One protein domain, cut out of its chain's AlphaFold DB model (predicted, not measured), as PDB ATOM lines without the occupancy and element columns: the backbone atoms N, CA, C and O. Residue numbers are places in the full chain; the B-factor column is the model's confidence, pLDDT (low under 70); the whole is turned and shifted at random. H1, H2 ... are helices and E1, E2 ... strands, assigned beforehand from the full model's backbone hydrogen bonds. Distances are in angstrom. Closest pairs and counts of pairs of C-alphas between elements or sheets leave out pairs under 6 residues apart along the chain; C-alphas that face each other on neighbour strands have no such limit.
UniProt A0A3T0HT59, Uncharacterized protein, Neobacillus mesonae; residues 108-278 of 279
ATOM      1  N   ASP A 108     -40.699  -8.852  38.356       51.50
ATOM      2  CA  ASP A 108     -41.897  -9.512  37.826       51.50
ATOM      3  C   ASP A 108     -41.818  -9.717  36.304       51.50
ATOM      4  O   ASP A 108     -42.271 -10.748  35.810       51.50
ATOM      5  N   SER A 109     -41.174  -8.813  35.548       57.56
ATOM      6  CA  SER A 109     -41.049  -8.973  34.085       57.56
ATOM      7  C   SER A 109     -40.186 -10.180  33.683       57.56
ATOM      8  O   SER A 109     -40.466 -10.859  32.688       57.56
ATOM      9  N   TYR A 110     -39.136 -10.472  34.459       56.84
ATOM     10  CA  TYR A 110     -38.228 -11.590  34.199       56.84
ATOM     11  C   TYR A 110     -38.862 -12.924  34.599       56.84
ATOM     12  O   TYR A 110     -38.720 -13.897  33.855       56.84
ATOM     13  N   LEU A 111     -39.584 -12.955  35.726       56.59
ATOM     14  CA  LEU A 111     -40.345 -14.122  36.179       56.59
ATOM     15  C   LEU A 111     -41.476 -14.465  35.199       56.59
ATOM     16  O   LEU A 111     -41.544 -15.603  34.739       56.59
ATOM     17  N   ASP A 112     -42.269 -13.479  34.760       67.06
ATOM     18  CA  ASP A 112     -43.370 -13.707  33.807       67.06
ATOM     19  C   ASP A 112     -42.870 -14.264  32.463       67.06
ATOM     20  O   ASP A 112     -43.545 -15.038  31.783       67.06
ATOM     21  N   LEU A 113     -41.642 -13.920  32.073       69.75
ATOM     22  CA  LEU A 113     -41.032 -14.429  30.854       69.75
ATOM     23  C   LEU A 113     -40.490 -15.860  30.991       69.75
ATOM     24  O   LEU A 113     -40.569 -16.637  30.032       69.75
ATOM     25  N   GLU A 114     -39.931 -16.216  32.146       74.12
ATOM     26  CA  GLU A 114     -39.591 -17.609  32.446       74.12
ATOM     27  C   GLU A 114     -40.845 -18.476  32.483       74.12
ATOM     28  O   GLU A 114     -40.835 -19.563  31.905       74.12
ATOM     29  N   ASP A 115     -41.944 -17.941  33.013       78.12
ATOM     30  CA  ASP A 115     -43.251 -18.585  32.976       78.12
ATOM     31  C   ASP A 115     -43.748 -18.759  31.535       78.12
ATOM     32  O   ASP A 115     -44.145 -19.863  31.162       78.12
ATOM     33  N   LYS A 116     -43.634 -17.737  30.664       80.44
ATOM     34  CA  LYS A 116     -43.997 -17.881  29.234       80.44
ATOM     35  C   LYS A 116     -43.148 -18.925  28.518       80.44
ATOM     36  O   LYS A 116     -43.636 -19.618  27.624       80.44
ATOM     37  N   LEU A 117     -41.867 -19.039  28.868       80.94
ATOM     38  CA  LEU A 117     -41.016 -20.090  28.325       80.94
ATOM     39  C   LEU A 117     -41.432 -21.468  28.859       80.94
ATOM     40  O   LEU A 117     -41.535 -22.410  28.073       80.94
ATOM     41  N   GLY A 118     -41.700 -21.577  30.160       81.19
ATOM     42  CA  GLY A 118     -42.232 -22.781  30.795       81.19
ATOM     43  C   GLY A 118     -43.514 -23.245  30.112       81.19
ATOM     44  O   GLY A 118     -43.616 -24.398  29.708       81.19
ATOM     45  N   ASP A 119     -44.423 -22.316  29.832       81.25
ATOM     46  CA  ASP A 119     -45.665 -22.541  29.104       81.25
ATOM     47  C   ASP A 119     -45.463 -23.184  27.727       81.25
ATOM     48  O   ASP A 119     -46.213 -24.093  27.343       81.25
ATOM     49  N   VAL A 120     -44.470 -22.701  26.973       82.00
ATOM     50  CA  VAL A 120     -44.094 -23.250  25.664       82.00
ATOM     51  C   VAL A 120     -43.542 -24.667  25.817       82.00
ATOM     52  O   VAL A 120     -43.921 -25.559  25.056       82.00
ATOM     53  N   LEU A 121     -42.662 -24.889  26.797       83.19
ATOM     54  CA  LEU A 121     -42.067 -26.201  27.061       83.19
ATOM     55  C   LEU A 121     -43.125 -27.220  27.498       83.19
ATOM     56  O   LEU A 121     -43.191 -28.306  26.927       83.19
ATOM     57  N   THR A 122     -44.023 -26.844  28.406       82.50
ATOM     58  CA  THR A 122     -45.144 -27.684  28.832       82.50
ATOM     59  C   THR A 122     -46.051 -28.044  27.660       82.50
ATOM     60  O   THR A 122     -46.434 -29.203  27.524       82.50
ATOM     61  N   ALA A 123     -46.351 -27.099  26.763       79.94
ATOM     62  CA  ALA A 123     -47.155 -27.394  25.577       79.94
ATOM     63  C   ALA A 123     -46.452 -28.360  24.607       79.94
ATOM     64  O   ALA A 123     -47.109 -29.185  23.965       79.94
ATOM     65  N   PHE A 124     -45.118 -28.305  24.512       81.00
ATOM     66  CA  PHE A 124     -44.357 -29.311  23.773       81.00
ATOM     67  C   PHE A 124     -44.429 -30.691  24.421       81.00
ATOM     68  O   PHE A 124     -44.584 -31.681  23.705       81.00
ATOM     69  N   ASP A 125     -44.293 -30.763  25.742       81.75
ATOM     70  CA  ASP A 125     -44.274 -32.032  26.471       81.75
ATOM     71  C   ASP A 125     -45.649 -32.697  26.513       81.75
ATOM     72  O   ASP A 125     -45.753 -33.912  26.360       81.75
ATOM     73  N   GLN A 126     -46.712 -31.897  26.590       83.62
ATOM     74  CA  GLN A 126     -48.098 -32.356  26.498       83.62
ATOM     75  C   GLN A 126     -48.538 -32.697  25.066       83.62
ATOM     76  O   GLN A 126     -49.695 -33.058  24.865       83.62
ATOM     77  N   GLN A 127     -47.652 -32.564  24.067       81.62
ATOM     78  CA  GLN A 127     -47.973 -32.749  22.645       81.62
ATOM     79  C   GLN A 127     -49.240 -31.986  22.229       81.62
ATOM     80  O   GLN A 127     -50.068 -32.485  21.465       81.62
ATOM     81  N   SER A 128     -49.407 -30.770  22.762       81.31
ATOM     82  CA  SER A 128     -50.587 -29.953  22.502       81.31
ATOM     83  C   SER A 128     -50.771 -29.705  21.004       81.31
ATOM     84  O   SER A 128     -49.827 -29.771  20.209       81.31
ATOM     85  N   ALA A 129     -52.000 -29.364  20.610       80.69
ATOM     86  CA  ALA A 129     -52.295 -29.010  19.229       80.69
ATOM     87  C   ALA A 129     -51.331 -27.925  18.725       80.69
ATOM     88  O   ALA A 129     -51.030 -26.955  19.423       80.69
ATOM     89  N   LEU A 130     -50.876 -28.066  17.482       79.75
ATOM     90  CA  LEU A 130     -49.846 -27.200  16.898       79.75
ATOM     91  C   LEU A 130     -50.186 -25.707  16.964       79.75
ATOM     92  O   LEU A 130     -49.294 -24.893  17.171       79.75
ATOM     93  N   ARG A 131     -51.472 -25.363  16.837       80.81
ATOM     94  CA  ARG A 131     -51.968 -23.991  16.976       80.81
ATOM     95  C   ARG A 131     -51.677 -23.401  18.362       80.81
ATOM     96  O   ARG A 131     -51.277 -22.250  18.448       80.81
ATOM     97  N   ILE A 132     -51.834 -24.196  19.420       78.38
ATOM     98  CA  ILE A 132     -51.590 -23.774  20.810       78.38
ATOM     99  C   ILE A 132     -50.095 -23.536  21.026       78.38
ATOM    100  O   ILE A 132     -49.693 -22.549  21.634       78.38
ATOM    101  N   ILE A 133     -49.258 -24.428  20.493       76.81
ATOM    102  CA  ILE A 133     -47.802 -24.274  20.552       76.81
ATOM    103  C   ILE A 133     -47.374 -22.995  19.816       76.81
ATOM    104  O   ILE A 133     -46.565 -22.229  20.336       76.81
ATOM    105  N   ASP A 134     -47.924 -22.747  18.625       81.25
ATOM    106  CA  ASP A 134     -47.615 -21.556  17.829       81.25
ATOM    107  C   ASP A 134     -48.019 -20.252  18.534       81.25
ATOM    108  O   ASP A 134     -47.247 -19.288  18.573       81.25
ATOM    109  N   GLU A 135     -49.200 -20.239  19.151       82.38
ATOM    110  CA  GLU A 135     -49.690 -19.123  19.957       82.38
ATOM    111  C   GLU A 135     -48.758 -18.839  21.138       82.38
ATOM    112  O   GLU A 135     -48.271 -17.717  21.281       82.38
ATOM    113  N   LYS A 136     -48.407 -19.862  21.926       81.88
ATOM    114  CA  LYS A 136     -47.496 -19.706  23.069       81.88
ATOM    115  C   LYS A 136     -46.104 -19.224  22.655       81.88
ATOM    116  O   LYS A 136     -45.529 -18.359  23.316       81.88
ATOM    117  N   VAL A 137     -45.570 -19.716  21.533       84.56
ATOM    118  CA  VAL A 137     -44.297 -19.229  20.971       84.56
ATOM    119  C   VAL A 137     -44.400 -17.756  20.562       84.56
ATOM    120  O   VAL A 137     -43.480 -16.980  20.816       84.56
ATOM    121  N   THR A 138     -45.523 -17.351  19.966       85.12
ATOM    122  CA  THR A 138     -45.775 -15.949  19.595       85.12
ATOM    123  C   THR A 138     -45.812 -15.050  20.822       85.12
ATOM    124  O   THR A 138     -45.140 -14.020  20.836       85.12
ATOM    125  N   ILE A 139     -46.541 -15.461  21.864       83.56
ATOM    126  CA  ILE A 139     -46.626 -14.738  23.137       83.56
ATOM    127  C   ILE A 139     -45.227 -14.563  23.727       83.56
ATOM    128  O   ILE A 139     -44.838 -13.444  24.051       83.56
ATOM    129  N   PHE A 140     -44.423 -15.628  23.766       85.88
ATOM    130  CA  PHE A 140     -43.038 -15.551  24.225       85.88
ATOM    131  C   PHE A 140     -42.200 -14.533  23.424       85.88
ATOM    132  O   PHE A 140     -41.489 -13.710  24.007       85.88
ATOM    133  N   MET A 141     -42.290 -14.551  22.088       86.94
ATOM    134  CA  MET A 141     -41.580 -13.592  21.231       86.94
ATOM    135  C   MET A 141     -42.035 -12.149  21.488       86.94
ATOM    136  O   MET A 141     -41.197 -11.252  21.572       86.94
ATOM    137  N   MET A 142     -43.341 -11.923  21.646       87.00
ATOM    138  CA  MET A 142     -43.898 -10.603  21.948       87.00
ATOM    139  C   MET A 142     -43.453 -10.090  23.318       87.00
ATOM    140  O   MET A 142     -43.084  -8.919  23.434       87.00
ATOM    141  N   SER A 143     -43.426 -10.948  24.341       86.19
ATOM    142  CA  SER A 143     -42.903 -10.596  25.665       86.19
ATOM    143  C   SER A 143     -41.423 -10.212  25.588       86.19
ATOM    144  O   SER A 143     -41.032  -9.178  26.125       86.19
ATOM    145  N   LYS A 144     -40.610 -10.960  24.821       87.69
ATOM    146  CA  LYS A 144     -39.206 -10.605  24.546       87.69
ATOM    147  C   LYS A 144     -39.068  -9.227  23.901       87.69
ATOM    148  O   LYS A 144     -38.243  -8.426  24.330       87.69
ATOM    149  N   HIS A 145     -39.865  -8.943  22.874       90.19
ATOM    150  CA  HIS A 145     -39.838  -7.651  22.180       90.19
ATOM    151  C   HIS A 145     -40.259  -6.505  23.098       90.19
ATOM    152  O   HIS A 145     -39.661  -5.436  23.052       90.19
ATOM    153  N   THR A 146     -41.270  -6.728  23.937       88.69
ATOM    154  CA  THR A 146     -41.798  -5.724  24.872       88.69
ATOM    155  C   THR A 146     -40.762  -5.340  25.920       88.69
ATOM    156  O   THR A 146     -40.541  -4.157  26.160       88.69
ATOM    157  N   GLU A 147     -40.062  -6.321  26.473       87.56
ATOM    158  CA  GLU A 147     -39.034  -6.059  27.473       87.56
ATOM    159  C   GLU A 147     -37.797  -5.386  26.870       87.56
ATOM    160  O   GLU A 147     -37.259  -4.444  27.438       87.56
ATOM    161  N   ILE A 148     -37.388  -5.770  25.657       90.81
ATOM    162  CA  ILE A 148     -36.287  -5.083  24.966       90.81
ATOM    163  C   ILE A 148     -36.664  -3.630  24.629       90.81
ATOM    164  O   ILE A 148     -35.828  -2.733  24.752       90.81
ATOM    165  N   LYS A 149     -37.925  -3.367  24.252       90.44
ATOM    166  CA  LYS A 149     -38.443  -1.996  24.092       90.44
ATOM    167  C   LYS A 149     -38.309  -1.196  25.395       90.44
ATOM    168  O   LYS A 149     -37.913  -0.034  25.328       90.44
ATOM    169  N   ARG A 150     -38.601  -1.810  26.554       90.19
ATOM    170  CA  ARG A 150     -38.430  -1.196  27.886       90.19
ATOM    171  C   ARG A 150     -36.963  -0.859  28.154       90.19
ATOM    172  O   ARG A 150     -36.678   0.302  28.426       90.19
ATOM    173  N   ILE A 151     -36.055  -1.826  27.990       88.94
ATOM    174  CA  ILE A 151     -34.607  -1.664  28.233       88.94
ATOM    175  C   ILE A 151     -34.033  -0.483  27.435       88.94
ATOM    176  O   ILE A 151     -33.277   0.332  27.958       88.94
ATOM    177  N   PHE A 152     -34.413  -0.349  26.162       88.25
ATOM    178  CA  PHE A 152     -33.941   0.754  25.318       88.25
ATOM    179  C   PHE A 152     -34.790   2.033  25.418       88.25
ATOM    180  O   PHE A 152     -34.426   3.048  24.826       88.25
ATOM    181  N   GLY A 153     -35.911   2.013  26.146       88.75
ATOM    182  CA  GLY A 153     -36.817   3.157  26.284       88.75
ATOM    183  C   GLY A 153     -37.452   3.608  24.963       88.75
ATOM    184  O   GLY A 153     -37.685   4.803  24.767       88.75
ATOM    185  N   LEU A 154     -37.704   2.677  24.033       86.94
ATOM    186  CA  LEU A 154     -38.153   2.985  22.672       86.94
ATOM    187  C   LEU A 154     -39.613   2.577  22.407       86.94
ATOM    188  O   LEU A 154     -40.038   1.484  22.786       86.94
ATOM    189  N   PRO A 155     -40.392   3.413  21.691       85.69
ATOM    190  CA  PRO A 155     -41.724   3.043  21.232       85.69
ATOM    191  C   PRO A 155     -41.663   2.073  20.042       85.69
ATOM    192  O   PRO A 155     -40.702   2.048  19.280       85.69
ATOM    193  N   GLU A 156     -42.758   1.349  19.801       80.62
ATOM    194  CA  GLU A 156     -42.862   0.307  18.764       80.62
ATOM    195  C   GLU A 156     -42.543   0.757  17.329       80.62
ATOM    196  O   GLU A 156     -42.172  -0.061  16.497       80.62
ATOM    197  N   ARG A 157     -42.674   2.048  17.016       86.50
ATOM    198  CA  ARG A 157     -42.356   2.582  15.681       86.50
ATOM    199  C   ARG A 157     -40.866   2.850  15.456       86.50
ATOM    200  O   ARG A 157     -40.511   3.190  14.341       86.50
ATOM    201  N   GLN A 158     -40.037   2.776  16.496       90.31
ATOM    202  CA  GLN A 158     -38.610   3.130  16.435       90.31
ATOM    203  C   GLN A 158     -37.683   1.930  16.642       90.31
ATOM    204  O   GLN A 158     -36.468   2.107  16.730       90.31
ATOM    205  N   ILE A 159     -38.249   0.730  16.769       92.88
ATOM    206  CA  ILE A 159     -37.509  -0.490  17.064       92.88
ATOM    207  C   ILE A 159     -38.168  -1.690  16.391       92.88
ATOM    208  O   ILE A 159     -39.370  -1.925  16.531       92.88
ATOM    209  N   GLU A 160     -37.363  -2.457  15.671       93.50
ATOM    210  CA  GLU A 160     -37.778  -3.637  14.921       93.50
ATOM    211  C   GLU A 160     -36.954  -4.850  15.344       93.50
ATOM    212  O   GLU A 160     -35.812  -4.731  15.792       93.50
ATOM    213  N   PHE A 161     -37.545  -6.035  15.206       93.44
ATOM    214  CA  PHE A 161     -36.976  -7.276  15.713       93.44
ATOM    215  C   PHE A 161     -36.988  -8.353  14.644       93.44
ATOM    216  O   PHE A 161     -38.039  -8.653  14.072       93.44
ATOM    217  N   VAL A 162     -35.844  -8.999  14.450       92.62
ATOM    218  CA  VAL A 162     -35.719 -10.143  13.547       92.62
ATOM    219  C   VAL A 162     -35.007 -11.265  14.267       92.62
ATOM    220  O   VAL A 162     -33.862 -11.135  14.694       92.62
ATOM    221  N   TRP A 163     -35.695 -12.387  14.403       91.69
ATOM    222  CA  TRP A 163     -35.084 -13.635  14.823       91.69
ATOM    223  C   TRP A 163     -34.433 -14.280  13.610       91.69
ATOM    224  O   TRP A 163     -34.999 -14.252  12.520       91.69
ATOM    225  N   TYR A 164     -33.256 -14.863  13.783       89.94
ATOM    226  CA  TYR A 164     -32.535 -15.483  12.682       89.94
ATOM    227  C   TYR A 164     -31.845 -16.774  13.114       89.94
ATOM    228  O   TYR A 164     -31.476 -16.943  14.276       89.94
ATOM    229  N   PHE A 165     -31.697 -17.723  12.198       87.69
ATOM    230  CA  PHE A 165     -31.065 -19.015  12.475       87.69
ATOM    231  C   PHE A 165     -30.441 -19.610  11.214       87.69
ATOM    232  O   PHE A 165     -30.724 -19.176  10.100       87.69
ATOM    233  N   ALA A 166     -29.596 -20.626  11.396       83.38
ATOM    234  CA  ALA A 166     -28.980 -21.333  10.282       83.38
ATOM    235  C   ALA A 166     -30.019 -22.140   9.481       83.38
ATOM    236  O   ALA A 166     -30.737 -23.005  10.015       83.38
ATOM    237  N   GLY A 167     -30.077 -21.835   8.190       78.69
ATOM    238  CA  GLY A 167     -30.811 -22.555   7.165       78.69
ATOM    239  C   GLY A 167     -29.996 -23.681   6.539       78.69
ATOM    240  O   GLY A 167     -28.989 -24.144   7.080       78.69
ATOM    241  N   LYS A 168     -30.468 -24.169   5.391       76.06
ATOM    242  CA  LYS A 168     -29.717 -25.127   4.567       76.06
ATOM    243  C   LYS A 168     -28.623 -24.379   3.792       76.06
ATOM    244  O   LYS A 168     -28.796 -23.211   3.489       76.06
ATOM    245  N   ASN A 169     -27.521 -25.055   3.462       74.00
ATOM    246  CA  ASN A 169     -26.443 -24.520   2.611       74.00
ATOM    247  C   ASN A 169     -25.783 -23.216   3.105       74.00
ATOM    248  O   ASN A 169     -25.366 -22.401   2.295       74.00
ATOM    249  N   ASN A 170     -25.658 -23.032   4.424       69.19
ATOM    250  CA  ASN A 170     -25.153 -21.801   5.054       69.19
ATOM    251  C   ASN A 170     -26.022 -20.549   4.832       69.19
ATOM    252  O   ASN A 170     -25.612 -19.463   5.239       69.19
ATOM    253  N   ASP A 171     -27.231 -20.688   4.283       80.12
ATOM    254  CA  ASP A 171     -28.189 -19.587   4.228       80.12
ATOM    255  C   ASP A 171     -28.697 -19.238   5.631       80.12
ATOM    256  O   ASP A 171     -28.765 -20.088   6.527       80.12
ATOM    257  N   ILE A 172     -29.105 -17.986   5.823       84.56
ATOM    258  CA  ILE A 172     -29.723 -17.522   7.066       84.56
ATOM    259  C   ILE A 172     -31.217 -17.384   6.846       84.56
ATOM    260  O   ILE A 172     -31.686 -16.775   5.888       84.56
ATOM    261  N   GLU A 173     -31.982 -17.945   7.767       86.00
ATOM    262  CA  GLU A 173     -33.427 -17.822   7.758       86.00
ATOM    263  C   GLU A 173     -33.860 -16.743   8.744       86.00
ATOM    264  O   GLU A 173     -33.409 -16.733   9.890       86.00
ATOM    265  N   LEU A 174     -34.748 -15.854   8.292       88.69
ATOM    266  CA  LEU A 174     -35.284 -14.741   9.071       88.69
ATOM    267  C   LEU A 174     -36.729 -15.028   9.486       88.69
ATOM    268  O   LEU A 174     -37.532 -15.518   8.692       88.69
ATOM    269  N   VAL A 175     -37.061 -14.695  10.729       88.75
ATOM    270  CA  VAL A 175     -38.407 -14.781  11.298       88.75
ATOM    271  C   VAL A 175     -38.715 -13.485  12.028       88.75
ATOM    272  O   VAL A 175     -38.018 -13.079  12.959       88.75
ATOM    273  N   TYR A 176     -39.806 -12.848  11.634       88.31
ATOM    274  CA  TYR A 176     -40.275 -11.599  12.212       88.31
ATOM    275  C   TYR A 176     -41.783 -11.677  12.450       88.31
ATOM    276  O   TYR A 176     -42.516 -12.284  11.675       88.31
ATOM    277  N   LEU A 177     -42.249 -11.082  13.550       85.19
ATOM    278  CA  LEU A 177     -43.688 -10.968  13.834       85.19
ATOM    279  C   LEU A 177     -44.344  -9.865  12.998       85.19
ATOM    280  O   LEU A 177     -45.539  -9.907  12.725       85.19
ATOM    281  N   LYS A 178     -43.547  -8.869  12.607       85.94
ATOM    282  CA  LYS A 178     -43.929  -7.750  11.758       85.94
ATOM    283  C   LYS A 178     -42.808  -7.519  10.757       85.94
ATOM    284  O   LYS A 178     -41.649  -7.470  11.162       85.94
ATOM    285  N   THR A 179     -43.156  -7.381   9.482       86.81
ATOM    286  CA  THR A 179     -42.187  -7.137   8.411       86.81
ATOM    287  C   THR A 179     -41.359  -5.881   8.711       86.81
ATOM    288  O   THR A 179     -41.963  -4.835   8.977       86.81
ATOM    289  N   PRO A 180     -40.013  -5.971   8.708       87.38
ATOM    290  CA  PRO A 180     -39.138  -4.811   8.855       87.38
ATOM    291  C   PRO A 180     -39.359  -3.792   7.738       87.38
ATOM    292  O   PRO A 180     -39.713  -4.165   6.618       87.38
ATOM    293  N   THR A 181     -39.118  -2.515   8.028       87.25
ATOM    294  CA  THR A 181     -39.262  -1.438   7.033       87.25
ATOM    295  C   THR A 181     -38.259  -1.541   5.887       87.25
ATOM    296  O   THR A 181     -38.582  -1.151   4.770       87.25
ATOM    297  N   ASP A 182     -37.072  -2.087   6.149       87.88
ATOM    298  CA  ASP A 182     -35.987  -2.212   5.178       87.88
ATOM    299  C   ASP A 182     -35.318  -3.592   5.303       87.88
ATOM    300  O   ASP A 182     -34.349  -3.791   6.042       87.88
ATOM    301  N   LEU A 183     -35.896  -4.583   4.617       87.81
ATOM    302  CA  LEU A 183     -35.466  -5.979   4.719       87.81
ATOM    303  C   LEU A 183     -34.058  -6.210   4.143       87.81
ATOM    304  O   LEU A 183     -33.328  -7.069   4.640       87.81
ATOM    305  N   GLU A 184     -33.667  -5.448   3.119       87.62
ATOM    306  CA  GLU A 184     -32.350  -5.573   2.492       87.62
ATOM    307  C   GLU A 184     -31.247  -5.122   3.457       87.62
ATOM    308  O   GLU A 184     -30.288  -5.863   3.699       87.62
ATOM    309  N   SER A 185     -31.412  -3.951   4.078       88.94
ATOM    310  CA  SER A 185     -30.465  -3.452   5.080       88.94
ATOM    311  C   SER A 185     -30.405  -4.350   6.311       88.94
ATOM    312  O   SER A 185     -29.319  -4.626   6.823       88.94
ATOM    313  N   VAL A 186     -31.552  -4.876   6.754       89.69
ATOM    314  CA  VAL A 186     -31.633  -5.889   7.819       89.69
ATOM    315  C   VAL A 186     -30.767  -7.106   7.492       89.69
ATOM    316  O   VAL A 186     -29.964  -7.525   8.329       89.69
ATOM    317  N   ALA A 187     -30.894  -7.661   6.284       87.75
ATOM    318  CA  ALA A 187     -30.126  -8.830   5.869       87.75
ATOM    319  C   ALA A 187     -28.618  -8.533   5.818       87.75
ATOM    320  O   ALA A 187     -27.827  -9.303   6.364       87.75
ATOM    321  N   LYS A 188     -28.214  -7.386   5.250       87.38
ATOM    322  CA  LYS A 188     -26.806  -6.946   5.212       87.38
ATOM    323  C   LYS A 188     -26.210  -6.784   6.613       87.38
ATOM    324  O   LYS A 188     -25.094  -7.235   6.867       87.38
ATOM    325  N   LEU A 189     -26.954  -6.180   7.540       88.56
ATOM    326  CA  LEU A 189     -26.520  -5.989   8.927       88.56
ATOM    327  C   LEU A 189     -26.387  -7.318   9.680       88.56
ATOM    328  O   LEU A 189     -25.412  -7.506  10.406       88.56
ATOM    329  N   ILE A 190     -27.320  -8.254   9.483       88.69
ATOM    330  CA  ILE A 190     -27.229  -9.598  10.070       88.69
ATOM    331  C   ILE A 190     -26.029 -10.355   9.495       88.69
ATOM    332  O   ILE A 190     -25.258 -10.906  10.272       88.69
ATOM    333  N   ASN A 191     -25.818 -10.338   8.176       87.00
ATOM    334  CA  ASN A 191     -24.660 -10.984   7.546       87.00
ATOM    335  C   ASN A 191     -23.342 -10.417   8.083       87.00
ATOM    336  O   ASN A 191     -22.495 -11.167   8.559       87.00
ATOM    337  N   SER A 192     -23.235  -9.089   8.156       83.94
ATOM    338  CA  SER A 192     -22.092  -8.412   8.776       83.94
ATOM    339  C   SER A 192     -21.892  -8.795  10.244       83.94
ATOM    340  O   SER A 192     -20.762  -8.765  10.739       83.94
ATOM    341  N   ALA A 193     -22.970  -9.122  10.960       84.00
ATOM    342  CA  ALA A 193     -22.865  -9.611  12.325       84.00
ATOM    343  C   ALA A 193     -22.349 -11.051  12.405       84.00
ATOM    344  O   ALA A 193     -21.791 -11.483  13.413       84.00
ATOM    345  N   LEU A 194     -22.553 -11.818  11.338       82.50
ATOM    346  CA  LEU A 194     -22.149 -13.208  11.269       82.50
ATOM    347  C   LEU A 194     -20.685 -13.381  10.870       82.50
ATOM    348  O   LEU A 194     -20.058 -14.310  11.383       82.50
ATOM    349  N   ASP A 195     -20.146 -12.445  10.086       78.31
ATOM    350  CA  ASP A 195     -18.752 -12.414   9.624       78.31
ATOM    351  C   ASP A 195     -17.717 -12.287  10.753       78.31
ATOM    352  O   ASP A 195     -16.553 -12.634  10.564       78.31
ATOM    353  N   MET A 196     -18.113 -11.821  11.943       71.69
ATOM    354  CA  MET A 196     -17.238 -11.805  13.118       71.69
ATOM    355  C   MET A 196     -17.355 -13.132  13.873       71.69
ATOM    356  O   MET A 196     -18.331 -13.327  14.599       71.69
ATOM    357  N   PRO A 197     -16.414 -14.079  13.760       65.19
ATOM    358  CA  PRO A 197     -16.548 -15.356  14.446       65.19
ATOM    359  C   PRO A 197     -16.506 -15.165  15.976       65.19
ATOM    360  O   PRO A 197     -15.788 -14.317  16.497       65.19
ATOM    361  N   TYR A 198     -17.288 -15.969  16.704       64.81
ATOM    362  CA  TYR A 198     -17.321 -16.037  18.180       64.81
ATOM    363  C   TYR A 198     -17.874 -14.817  18.940       64.81
ATOM    364  O   TYR A 198     -17.875 -14.821  20.172       64.81
ATOM    365  N   VAL A 199     -18.425 -13.814  18.253       72.19
ATOM    366  CA  VAL A 199     -19.053 -12.654  18.906       72.19
ATOM    367  C   VAL A 199     -20.508 -12.956  19.271       72.19
ATOM    368  O   VAL A 199     -21.355 -13.166  18.398       72.19
ATOM    369  N   ARG A 200     -20.805 -12.961  20.577       72.69
ATOM    370  CA  ARG A 200     -22.155 -13.191  21.115       72.69
ATOM    371  C   ARG A 200     -23.068 -11.985  20.930       72.69
ATOM    372  O   ARG A 200     -24.212 -12.164  20.525       72.69
ATOM    373  N   VAL A 201     -22.584 -10.801  21.297       74.44
ATOM    374  CA  VAL A 201     -23.309  -9.533  21.181       74.44
ATOM    375  C   VAL A 201     -22.505  -8.634  20.264       74.44
ATOM    376  O   VAL A 201     -21.334  -8.385  20.541       74.44
ATOM    377  N   GLN A 202     -23.118  -8.187  19.176       80.12
ATOM    378  CA  GLN A 202     -22.501  -7.254  18.246       80.12
ATOM    379  C   GLN A 202     -23.369  -6.021  18.108       80.12
ATOM    380  O   GLN A 202     -24.535  -6.119  17.737       80.12
ATOM    381  N   GLU A 203     -22.768  -4.873  18.367       78.31
ATOM    382  CA  GLU A 203     -23.371  -3.562  18.199       78.31
ATOM    383  C   GLU A 203     -22.671  -2.809  17.069       78.31
ATOM    384  O   GLU A 203     -21.467  -2.946  16.848       78.31
ATOM    385  N   SER A 204     -23.438  -2.038  16.308       76.56
ATOM    386  CA  SER A 204     -22.906  -1.184  15.253       76.56
ATOM    387  C   SER A 204     -23.762   0.066  15.141       76.56
ATOM    388  O   SER A 204     -24.991  -0.010  15.064       76.56
ATOM    389  N   ALA A 205     -23.107   1.221  15.047       72.94
ATOM    390  CA  ALA A 205     -23.718   2.364  14.384       72.94
ATOM    391  C   ALA A 205     -23.879   2.016  12.897       72.94
ATOM    392  O   ALA A 205     -22.978   1.415  12.300       72.94
ATOM    393  N   VAL A 206     -25.037   2.325  12.319       72.56
ATOM    394  CA  VAL A 206     -25.337   2.036  10.906       72.56
ATOM    395  C   VAL A 206     -24.976   3.231  10.030       72.56
ATOM    396  O   VAL A 206     -24.438   3.045   8.944       72.56
ATOM    397  N   ASN A 207     -25.134   4.451  10.553       64.69
ATOM    398  CA  ASN A 207     -24.829   5.698   9.841       64.69
ATOM    399  C   ASN A 207     -23.370   5.826   9.373       64.69
ATOM    400  O   ASN A 207     -23.078   6.645   8.508       64.69
ATOM    401  N   SER A 208     -22.441   5.056   9.945       61.44
ATOM    402  CA  SER A 208     -21.034   5.043   9.526       61.44
ATOM    403  C   SER A 208     -20.771   4.177   8.286       61.44
ATOM    404  O   SER A 208     -19.647   4.162   7.788       61.44
ATOM    405  N   ARG A 209     -21.777   3.454   7.774       73.12
ATOM    406  CA  ARG A 209     -21.661   2.572   6.605       73.12
ATOM    407  C   ARG A 209     -22.240   3.264   5.371       73.12
ATOM    408  O   ARG A 209     -23.447   3.467   5.292       73.12
ATOM    409  N   MET A 210     -21.390   3.581   4.390       62.31
ATOM    410  CA  MET A 210     -21.808   4.254   3.144       62.31
ATOM    411  C   MET A 210     -22.947   3.516   2.420       62.31
ATOM    412  O   MET A 210     -23.893   4.152   1.960       62.31
ATOM    413  N   GLU A 211     -22.897   2.184   2.398       72.56
ATOM    414  CA  GLU A 211     -23.883   1.312   1.739       72.56
ATOM    415  C   GLU A 211     -25.275   1.308   2.397       72.56
ATOM    416  O   GLU A 211     -26.217   0.779   1.815       72.56
ATOM    417  N   LEU A 212     -25.410   1.864   3.608       78.75
ATOM    418  CA  LEU A 212     -26.658   1.908   4.382       78.75
ATOM    419  C   LEU A 212     -27.065   3.347   4.740       78.75
ATOM    420  O   LEU A 212     -27.879   3.560   5.635       78.75
ATOM    421  N   SER A 213     -26.499   4.338   4.047       69.94
ATOM    422  CA  SER A 213     -26.720   5.766   4.319       69.94
ATOM    423  C   SER A 213     -28.184   6.205   4.162       69.94
ATOM    424  O   SER A 213     -28.641   7.080   4.899       69.94
ATOM    425  N   GLU A 214     -28.930   5.560   3.262       79.69
ATOM    426  CA  GLU A 214     -30.361   5.805   3.033       79.69
ATOM    427  C   GLU A 214     -31.283   4.987   3.953       79.69
ATOM    428  O   GLU A 214     -32.490   5.236   3.997       79.69
ATOM    429  N   SER A 215     -30.743   4.032   4.719       84.94
ATOM    430  CA  SER A 215     -31.561   3.174   5.578       84.94
ATOM    431  C   SER A 215     -32.177   3.977   6.736       84.94
ATOM    432  O   SER A 215     -31.495   4.803   7.357       84.94
ATOM    433  N   PRO A 216     -33.449   3.723   7.109       87.19
ATOM    434  CA  PRO A 216     -34.042   4.306   8.315       87.19
ATOM    435  C   PRO A 216     -33.399   3.769   9.604       87.19
ATOM    436  O   PRO A 216     -33.601   4.333  10.682       87.19
ATOM    437  N   ILE A 217     -32.633   2.679   9.514       90.06
ATOM    438  CA  ILE A 217     -31.946   2.053  10.638       90.06
ATOM    439  C   ILE A 217     -30.703   2.874  10.986       90.06
ATOM    440  O   ILE A 217     -29.812   3.074  10.169       90.06
ATOM    441  N   ARG A 218     -30.630   3.315  12.241       89.56
ATOM    442  CA  ARG A 218     -29.561   4.166  12.777       89.56
ATOM    443  C   ARG A 218     -28.582   3.391  13.648       89.56
ATOM    444  O   ARG A 218     -27.365   3.574  13.559       89.56
ATOM    445  N   GLN A 219     -29.109   2.479  14.459       91.00
ATOM    446  CA  GLN A 219     -28.328   1.612  15.331       91.00
ATOM    447  C   GLN A 219     -28.806   0.167  15.220       91.00
ATOM    448  O   GLN A 219     -29.983  -0.112  14.986       91.00
ATOM    449  N   PHE A 220     -27.871  -0.757  15.390       91.12
ATOM    450  CA  PHE A 220     -28.106  -2.188  15.284       91.12
ATOM    451  C   PHE A 220     -27.418  -2.903  16.438       91.12
ATOM    452  O   PHE A 220     -26.253  -2.629  16.732       91.12
ATOM    453  N   ILE A 221     -28.133  -3.836  17.061       92.00
ATOM    454  CA  ILE A 221     -27.552  -4.780  18.008       92.00
ATOM    455  C   ILE A 221     -28.065  -6.184  17.722       92.00
ATOM    456  O   ILE A 221     -29.247  -6.406  17.469       92.00
ATOM    457  N   SER A 222     -27.159  -7.147  17.767       91.56
ATOM    458  CA  SER A 222     -27.451  -8.551  17.537       91.56
ATOM    459  C   SER A 222     -26.972  -9.383  18.702       91.56
ATOM    460  O   SER A 222     -25.862  -9.178  19.185       91.56
ATOM    461  N   VAL A 223     -27.784 -10.347  19.124       90.19
ATOM    462  CA  VAL A 223     -27.387 -11.383  20.074       90.19
ATOM    463  C   VAL A 223     -27.585 -12.754  19.451       90.19
ATOM    464  O   VAL A 223     -28.637 -13.042  18.891       90.19
ATOM    465  N   ARG A 224     -26.590 -13.627  19.577       86.75
ATOM    466  CA  ARG A 224     -26.656 -15.017  19.110       86.75
ATOM    467  C   ARG A 224     -25.960 -15.960  20.071       86.75
ATOM    468  O   ARG A 224     -25.234 -15.542  20.973       86.75
ATOM    469  N   ASN A 225     -26.192 -17.252  19.888       79.44
ATOM    470  CA  ASN A 225     -25.459 -18.276  20.618       79.44
ATOM    471  C   ASN A 225     -23.960 -18.279  20.258       79.44
ATOM    472  O   ASN A 225     -23.579 -17.948  19.138       79.44
ATOM    473  N   TYR A 226     -23.116 -18.705  21.204       71.38
ATOM    474  CA  TYR A 226     -21.694 -18.934  20.943       71.38
ATOM    475  C   TYR A 226     -21.487 -20.081  19.940       71.38
ATOM    476  O   TYR A 226     -22.252 -21.053  19.922       71.38
ATOM    477  N   GLY A 227     -20.421 -19.976  19.145       71.81
ATOM    478  CA  GLY A 227     -20.048 -20.973  18.141       71.81
ATOM    479  C   GLY A 227     -20.887 -20.874  16.864       71.81
ATOM    480  O   GLY A 227     -21.161 -19.781  16.379       71.81
ATOM    481  N   GLN A 228     -21.272 -22.023  16.303       77.56
ATOM    482  CA  GLN A 228     -22.088 -22.081  15.084       77.56
ATOM    483  C   GLN A 228     -23.491 -21.523  15.331       77.56
ATOM    484  O   GLN A 228     -24.126 -21.889  16.318       77.56
ATOM    485  N   LEU A 229     -23.995 -20.688  14.421       82.88
ATOM    486  CA  LEU A 229     -25.324 -20.085  14.521       82.88
ATOM    487  C   LEU A 229     -26.422 -21.154  14.657       82.88
ATOM    488  O   LEU A 229     -26.632 -21.970  13.766       82.88
ATOM    489  N   LYS A 230     -27.164 -21.107  15.764       84.56
ATOM    490  CA  LYS A 230     -28.376 -21.904  16.007       84.56
ATOM    491  C   LYS A 230     -29.601 -21.012  16.139       84.56
ATOM    492  O   LYS A 230     -30.641 -21.326  15.573       84.56
ATOM    493  N   LEU A 231     -29.469 -19.910  16.877       87.19
ATOM    494  CA  LEU A 231     -30.502 -18.900  17.062       87.19
ATOM    495  C   LEU A 231     -29.853 -17.556  17.384       87.19
ATOM    496  O   LEU A 231     -28.959 -17.472  18.232       87.19
ATOM    497  N   GLY A 232     -30.358 -16.510  16.753       90.25
ATOM    498  CA  GLY A 232     -30.046 -15.135  17.072       90.25
ATOM    499  C   GLY A 232     -31.278 -14.242  17.029       90.25
ATOM    500  O   GLY A 232     -32.328 -14.598  16.490       90.25
ATOM    501  N   LEU A 233     -31.134 -13.082  17.650       92.25
ATOM    502  CA  LEU A 233     -32.096 -11.997  17.673       92.25
ATOM    503  C   LEU A 233     -31.357 -10.713  17.314       92.25
ATOM    504  O   LEU A 233     -30.420 -10.310  17.999       92.25
ATOM    505  N   ALA A 234     -31.791 -10.086  16.233       92.94
ATOM    506  CA  ALA A 234     -31.354  -8.776  15.804       92.94
ATOM    507  C   ALA A 234     -32.404  -7.736  16.190       92.94
ATOM    508  O   ALA A 234     -33.608  -7.954  16.022       92.94
ATOM    509  N   VAL A 235     -31.926  -6.610  16.703       94.69
ATOM    510  CA  VAL A 235     -32.716  -5.452  17.100       94.69
ATOM    511  C   VAL A 235     -32.227  -4.263  16.283       94.69
ATOM    512  O   VAL A 235     -31.049  -3.902  16.325       94.69
ATOM    513  N   PHE A 236     -33.144  -3.669  15.528       93.94
ATOM    514  CA  PHE A 236     -32.879  -2.539  14.644       93.94
ATOM    515  C   PHE A 236     -33.554  -1.307  15.214       93.94
ATOM    516  O   PHE A 236     -34.739  -1.342  15.534       93.94
ATOM    517  N   ILE A 237     -32.799  -0.227  15.361       93.56
ATOM    518  CA  ILE A 237     -33.243   0.992  16.028       93.56
ATOM    519  C   ILE A 237     -33.174   2.140  15.027       93.56
ATOM    520  O   ILE A 237     -32.136   2.382  14.413       93.56
ATOM    521  N   HIS A 238     -34.274   2.877  14.874       91.50
ATOM    522  CA  HIS A 238     -34.401   3.985  13.911       91.50
ATOM    523  C   HIS A 238     -33.988   5.348  14.488       91.50
ATOM    524  O   HIS A 238     -34.294   6.400  13.930       91.50
ATOM    525  N   LYS A 239     -33.324   5.346  15.645       89.00
ATOM    526  CA  LYS A 239     -32.887   6.539  16.370       89.00
ATOM    527  C   LYS A 239     -31.419   6.419  16.772       89.00
ATOM    528  O   LYS A 239     -30.951   5.345  17.134       89.00
ATOM    529  N   ASP A 240     -30.707   7.535  16.721       87.12
ATOM    530  CA  ASP A 240     -29.310   7.618  17.134       87.12
ATOM    531  C   ASP A 240     -29.138   7.698  18.655       87.12
ATOM    532  O   ASP A 240     -30.029   8.153  19.378       87.12
ATOM    533  N   ASN A 241     -27.941   7.322  19.119       86.38
ATOM    534  CA  ASN A 241     -27.468   7.508  20.496       86.38
ATOM    535  C   ASN A 241     -28.369   6.875  21.572       86.38
ATOM    536  O   ASN A 241     -28.558   7.443  22.646       86.38
ATOM    537  N   ILE A 242     -28.933   5.699  21.288       90.56
ATOM    538  CA  ILE A 242     -29.733   4.928  22.245       90.56
ATOM    539  C   ILE A 242     -28.865   4.033  23.121       90.56
ATOM    540  O   ILE A 242     -29.173   3.845  24.295       90.56
ATOM    541  N   PHE A 243     -27.779   3.484  22.583       87.75
ATOM    542  CA  PHE A 243     -26.895   2.613  23.352       87.75
ATOM    543  C   PHE A 243     -26.180   3.374  24.471       87.75
ATOM    544  O   PHE A 243     -25.448   4.333  24.233       87.75
ATOM    545  N   THR A 244     -26.394   2.913  25.701       85.75
ATOM    546  CA  THR A 244     -25.709   3.370  26.911       85.75
ATOM    547  C   THR A 244     -25.108   2.157  27.611       85.75
ATOM    548  O   THR A 244     -25.591   1.035  27.466       85.75
ATOM    549  N   ASN A 245     -24.068   2.355  28.420       84.75
ATOM    550  CA  ASN A 245     -23.450   1.241  29.149       84.75
ATOM    551  C   ASN A 245     -24.439   0.498  30.063       84.75
ATOM    552  O   ASN A 245     -24.261  -0.690  30.317       84.75
ATOM    553  N   GLU A 246     -25.452   1.193  30.578       85.25
ATOM    554  CA  GLU A 246     -26.463   0.621  31.463       85.25
ATOM    555  C   GLU A 246     -27.435  -0.274  30.689       85.25
ATOM    556  O   GLU A 246     -27.518  -1.471  30.975       85.25
ATOM    557  N   ASN A 247     -28.066   0.248  29.630       89.12
ATOM    558  CA  ASN A 247     -29.019  -0.542  28.849       89.12
ATOM    559  C   ASN A 247     -28.358  -1.682  28.055       89.12
ATOM    560  O   ASN A 247     -28.973  -2.730  27.882       89.12
ATOM    561  N   LEU A 248     -27.095  -1.546  27.634       87.25
ATOM    562  CA  LEU A 248     -26.354  -2.629  26.977       87.25
ATOM    563  C   LEU A 248     -26.040  -3.775  27.943       87.25
ATOM    564  O   LEU A 248     -26.153  -4.950  27.572       87.25
ATOM    565  N   LYS A 249     -25.666  -3.458  29.190       86.50
ATOM    566  CA  LYS A 249     -25.451  -4.467  30.240       86.50
ATOM    567  C   LYS A 249     -26.748  -5.193  30.558       86.50
ATOM    568  O   LYS A 249     -26.757  -6.422  30.591       86.50
ATOM    569  N   GLU A 250     -27.831  -4.445  30.730       87.31
ATOM    570  CA  GLU A 250     -29.152  -5.006  30.988       87.31
ATOM    571  C   GLU A 250     -29.632  -5.875  29.819       87.31
ATOM    572  O   GLU A 250     -29.996  -7.031  30.022       87.31
ATOM    573  N   PHE A 251     -29.521  -5.395  28.577       89.50
ATOM    574  CA  PHE A 251     -29.838  -6.169  27.374       89.50
ATOM    575  C   PHE A 251     -29.016  -7.459  27.286       89.50
ATOM    576  O   PHE A 251     -29.549  -8.536  27.005       89.50
ATOM    577  N   THR A 252     -27.711  -7.390  27.554       86.12
ATOM    578  CA  THR A 252     -26.820  -8.559  27.525       86.12
ATOM    579  C   THR A 252     -27.179  -9.564  28.618       86.12
ATOM    580  O   THR A 252     -27.154 -10.778  28.382       86.12
ATOM    581  N   TYR A 253     -27.546  -9.088  29.806       85.31
ATOM    582  CA  TYR A 253     -28.034  -9.936  30.888       85.31
ATOM    583  C   TYR A 253     -29.367 -10.594  30.505       85.31
ATOM    584  O   TYR A 253     -29.475 -11.823  30.511       85.31
ATOM    585  N   TYR A 254     -30.332  -9.802  30.039       84.50
ATOM    586  CA  TYR A 254     -31.667 -10.232  29.625       84.50
ATOM    587  C   TYR A 254     -31.663 -11.279  28.500       84.50
ATOM    588  O   TYR A 254     -32.461 -12.225  28.473       84.50
ATOM    589  N   THR A 255     -30.741 -11.132  27.552       85.75
ATOM    590  CA  THR A 255     -30.625 -12.010  26.381       85.75
ATOM    591  C   THR A 255     -29.715 -13.218  26.609       85.75
ATOM    592  O   THR A 255     -29.598 -14.069  25.730       85.75
ATOM    593  N   SER A 256     -29.105 -13.363  27.790       77.50
ATOM    594  CA  SER A 256     -28.223 -14.499  28.123       77.50
ATOM    595  C   SER A 256     -28.894 -15.858  27.976       77.50
ATOM    596  O   SER A 256     -28.304 -16.782  27.415       77.50
ATOM    597  N   LYS A 257     -30.163 -15.958  28.374       72.06
ATOM    598  CA  LYS A 257     -30.932 -17.205  28.308       72.06
ATOM    599  C   LYS A 257     -31.435 -17.536  26.897       72.06
ATOM    600  O   LYS A 257     -31.768 -18.691  26.641       72.06
ATOM    601  N   ILE A 258     -31.416 -16.584  25.950       72.31
ATOM    602  CA  ILE A 258     -31.768 -16.846  24.535       72.31
ATOM    603  C   ILE A 258     -30.844 -17.917  23.935       72.31
ATOM    604  O   ILE A 258     -31.279 -18.730  23.123       72.31
ATOM    605  N   ILE A 259     -29.593 -17.980  24.399       67.50
ATOM    606  CA  ILE A 259     -28.593 -18.961  23.954       67.50
ATOM    607  C   ILE A 259     -29.074 -20.398  24.174       67.50
ATOM    608  O   ILE A 259     -28.855 -21.261  23.323       67.50
ATOM    609  N   LEU A 260     -29.755 -20.656  25.293       69.69
ATOM    610  CA  LEU A 260     -30.228 -21.995  25.636       69.69
ATOM    611  C   LEU A 260     -31.387 -22.430  24.733       69.69
ATOM    612  O   LEU A 260     -31.471 -23.603  24.373       69.69
ATOM    613  N   LEU A 261     -32.220 -21.495  24.269       73.56
ATOM    614  CA  LEU A 261     -33.322 -21.792  23.344       73.56
ATOM    615  C   LEU A 261     -32.828 -22.348  22.010       73.56
ATOM    616  O   LEU A 261     -33.440 -23.264  21.463       73.56
ATOM    617  N   GLY A 262     -31.677 -21.867  21.528       69.06
ATOM    618  CA  GLY A 262     -31.025 -22.399  20.330       69.06
ATOM    619  C   GLY A 262     -30.568 -23.858  20.459       69.06
ATOM    620  O   GLY A 262     -30.219 -24.473  19.458       69.06
ATOM    621  N   THR A 263     -30.572 -24.448  21.659       73.12
ATOM    622  CA  THR A 263     -30.273 -25.880  21.853       73.12
ATOM    623  C   THR A 263     -31.527 -26.759  21.868       73.12
ATOM    624  O   THR A 263     -31.425 -27.978  21.735       73.12
ATOM    625  N   ASN A 264     -32.723 -26.165  21.955       78.88
ATOM    626  CA  ASN A 264     -33.979 -26.902  21.950       78.88
ATOM    627  C   ASN A 264     -34.496 -27.112  20.513       78.88
ATOM    628  O   ASN A 264     -35.127 -26.247  19.902       78.88
ATOM    629  N   ASN A 265     -34.287 -28.321  19.984       77.69
ATOM    630  CA  ASN A 265     -34.697 -28.700  18.627       77.69
ATOM    631  C   ASN A 265     -36.216 -28.643  18.379       77.69
ATOM    632  O   ASN A 265     -36.637 -28.558  17.223       77.69
ATOM    633  N   ARG A 266     -37.061 -28.760  19.414       76.50
ATOM    634  CA  ARG A 266     -38.524 -28.630  19.267       76.50
ATOM    635  C   ARG A 266     -38.908 -27.162  19.096       76.50
ATOM    636  O   ARG A 266     -39.678 -26.839  18.196       76.50
ATOM    637  N   PHE A 267     -38.286 -26.285  19.880       76.25
ATOM    638  CA  PHE A 267     -38.460 -24.837  19.800       76.25
ATOM    639  C   PHE A 267     -38.009 -24.282  18.439       76.25
ATOM    640  O   PHE A 267     -38.797 -23.647  17.740       76.25
ATOM    641  N   LEU A 268     -36.794 -24.628  17.990       77.75
ATOM    642  CA  LEU A 268     -36.279 -24.230  16.670       77.75
ATOM    643  C   LEU A 268     -37.179 -24.687  15.514       77.75
ATOM    644  O   LEU A 268     -37.363 -23.959  14.539       77.75
ATOM    645  N   ARG A 269     -37.771 -25.886  15.617       79.50
ATOM    646  CA  ARG A 269     -38.709 -26.392  14.606       79.50
ATOM    647  C   ARG A 269     -39.965 -25.532  14.495       79.50
ATOM    648  O   ARG A 269     -40.434 -25.338  13.381       79.50
ATOM    649  N   GLN A 270     -40.494 -24.997  15.594       79.19
ATOM    650  CA  GLN A 270     -41.668 -24.118  15.519       79.19
ATOM    651  C   GLN A 270     -41.328 -22.750  14.928       79.19
ATOM    652  O   GLN A 270     -42.072 -22.258  14.085       79.19
ATOM    653  N   PHE A 271     -40.160 -22.189  15.257       75.69
ATOM    654  CA  PHE A 271     -39.665 -20.972  14.599       75.69
ATOM    655  C   PHE A 271     -39.539 -21.158  13.083       75.69
ATOM    656  O   PHE A 271     -40.043 -20.342  12.316       75.69
ATOM    657  N   LYS A 272     -38.962 -22.286  12.645       73.50
ATOM    658  CA  LYS A 272     -38.877 -22.658  11.223       73.50
ATOM    659  C   LYS A 272     -40.243 -22.764  10.545       73.50
ATOM    660  O   LYS A 272     -40.368 -22.441   9.371       73.50
ATOM    661  N   ARG A 273     -41.281 -23.198  11.264       73.62
ATOM    662  CA  ARG A 273     -42.639 -23.314  10.708       73.62
ATOM    663  C   ARG A 273     -43.345 -21.974  10.564       73.62
ATOM    664  O   ARG A 273     -44.068 -21.815   9.587       73.62
ATOM    665  N   LYS A 274     -43.105 -21.016  11.465       68.69
ATOM    666  CA  LYS A 274     -43.686 -19.665  11.367       68.69
ATOM    667  C   LYS A 274     -43.326 -18.954  10.063       68.69
ATOM    668  O   LYS A 274     -44.175 -18.271   9.505       68.69
ATOM    669  N   LYS A 275     -42.126 -19.192   9.527       62.72
ATOM    670  CA  LYS A 275     -41.718 -18.731   8.188       62.72
ATOM    671  C   LYS A 275     -42.686 -19.182   7.088       62.72
ATOM    672  O   LYS A 275     -43.035 -18.398   6.218       62.72
ATOM    673  N   ASN A 276     -43.141 -20.433   7.141       49.25
ATOM    674  CA  ASN A 276     -43.964 -21.031   6.087       49.25
ATOM    675  C   ASN A 276     -45.452 -20.654   6.180       49.25
ATOM    676  O   ASN A 276     -46.207 -21.008   5.286       49.25
ATOM    677  N   ALA A 277     -45.877 -19.987   7.258       44.16
ATOM    678  CA  ALA A 277     -47.250 -19.513   7.439       44.16
ATOM    679  C   ALA A 277     -47.430 -18.027   7.065       44.16
ATOM    680  O   ALA A 277     -48.548 -17.525   7.106       44.16
ATOM    681  N   GLY A 278     -46.333 -17.327   6.748       40.53
ATOM    682  CA  GLY A 278     -46.311 -15.912   6.361       40.53
ATOM    683  C   GLY A 278     -46.204 -15.654   4.853       40.53
ATOM    684  O   GLY A 278     -45.949 -14.511   4.483       40.53
TER     685      GLY A 278
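This is residues 108 to 278 of the 279 residues of an uncharacterized protein of Neobacillus mesonae (UniProt A0A3T0HT59). A twisted sheet of five strands curls round helix H3 on one face, while the long helix H2 and the last helix, H6, lie over part of the other face. H1 folds back beside H2 as a helical hairpin, off the sheet, and H4 packs on the last residues of H2. The printed part has 171 residues with six named helices and five named strands, in the order H1 H2 E1 E2 H3 E3 E4 E5 H4 H5 H6. The sheet runs E2 E1 E5 E4 E3, all antiparallel, and the class is mixed, helices and strands. The whole is compact, with a radius of gyration of the C-alphas of 15.7 A and spans of 50 by 41 by 29 A.

H1, residues 108 to 125, and H2, residues 130 to 152, form a helical hairpin; they touch at Val 120 and Lys 136, whose C-alphas are 5.6 A apart, the closest, at a shallow tilt of 20 degrees, opposite ways. H2 is the hub, touching three helices, and is on the sheet at a height of 10.2 A, over E1, residues 159 to 166, and E5, residues 232 to 237. E1 and E2, residues 172 to 175, form a hairpin, with N 163 and O 175 at 2.8 A. H3, residues 183 to 194, is on the opposite face from H2; its closest C-alphas to E5 are those of Ile 190 and Ala 234, 7.1 A. E3, residues 201 to 205, E4, residues 219 to 224, and E5 form a meander, each strand the antiparallel neighbour of the one before, with N 222 and O 202 at 2.8 A and N 235 and O 221 at 2.8 A. E5 and E1 are antiparallel neighbours too, with N 234 and O 162 at 2.8 A. H4, residues 245 to 254, touches residues 148 to 152 of H2, closest at the C-alphas of Ile 151 and Asn 247, 5.7 A, at a shallow tilt of 18 degrees, opposite ways. H4 only grazes the sheet, as does H5, residues 258 to 261. H6, residues 265 to 276, is on the same face as H2 and touches it about perpendicular, at 89 degrees, with the C-alphas of Asp 134 and Gln 270 closest at 6.9 A. The three layers are H2 and H6, the sheet, and H3. In H1, H2, H3 and H4 every O i to N i+4 pair is within hydrogen-bond range, in H6 6 of 8, and H5 is too short for such a pair.

H1 begins at C-alpha 108, (-41.897, -9.512, 37.826), and is 25.3 A long; H2 is 33.2 A and E1 23.5 A. H6, 17.4 A long, ends at C-alpha 276, (-43.964, -21.031, 6.087).

The C-alphas farthest apart are those of Gln 126 and Met 210, 50.8 A. The printed part has no cut; its one long link is residues 206 to 218, E3 to E4. The mean pLDDT of the printed part is 81.1, with 21 residues under 70, among them 108 to 113 and 274 to 278.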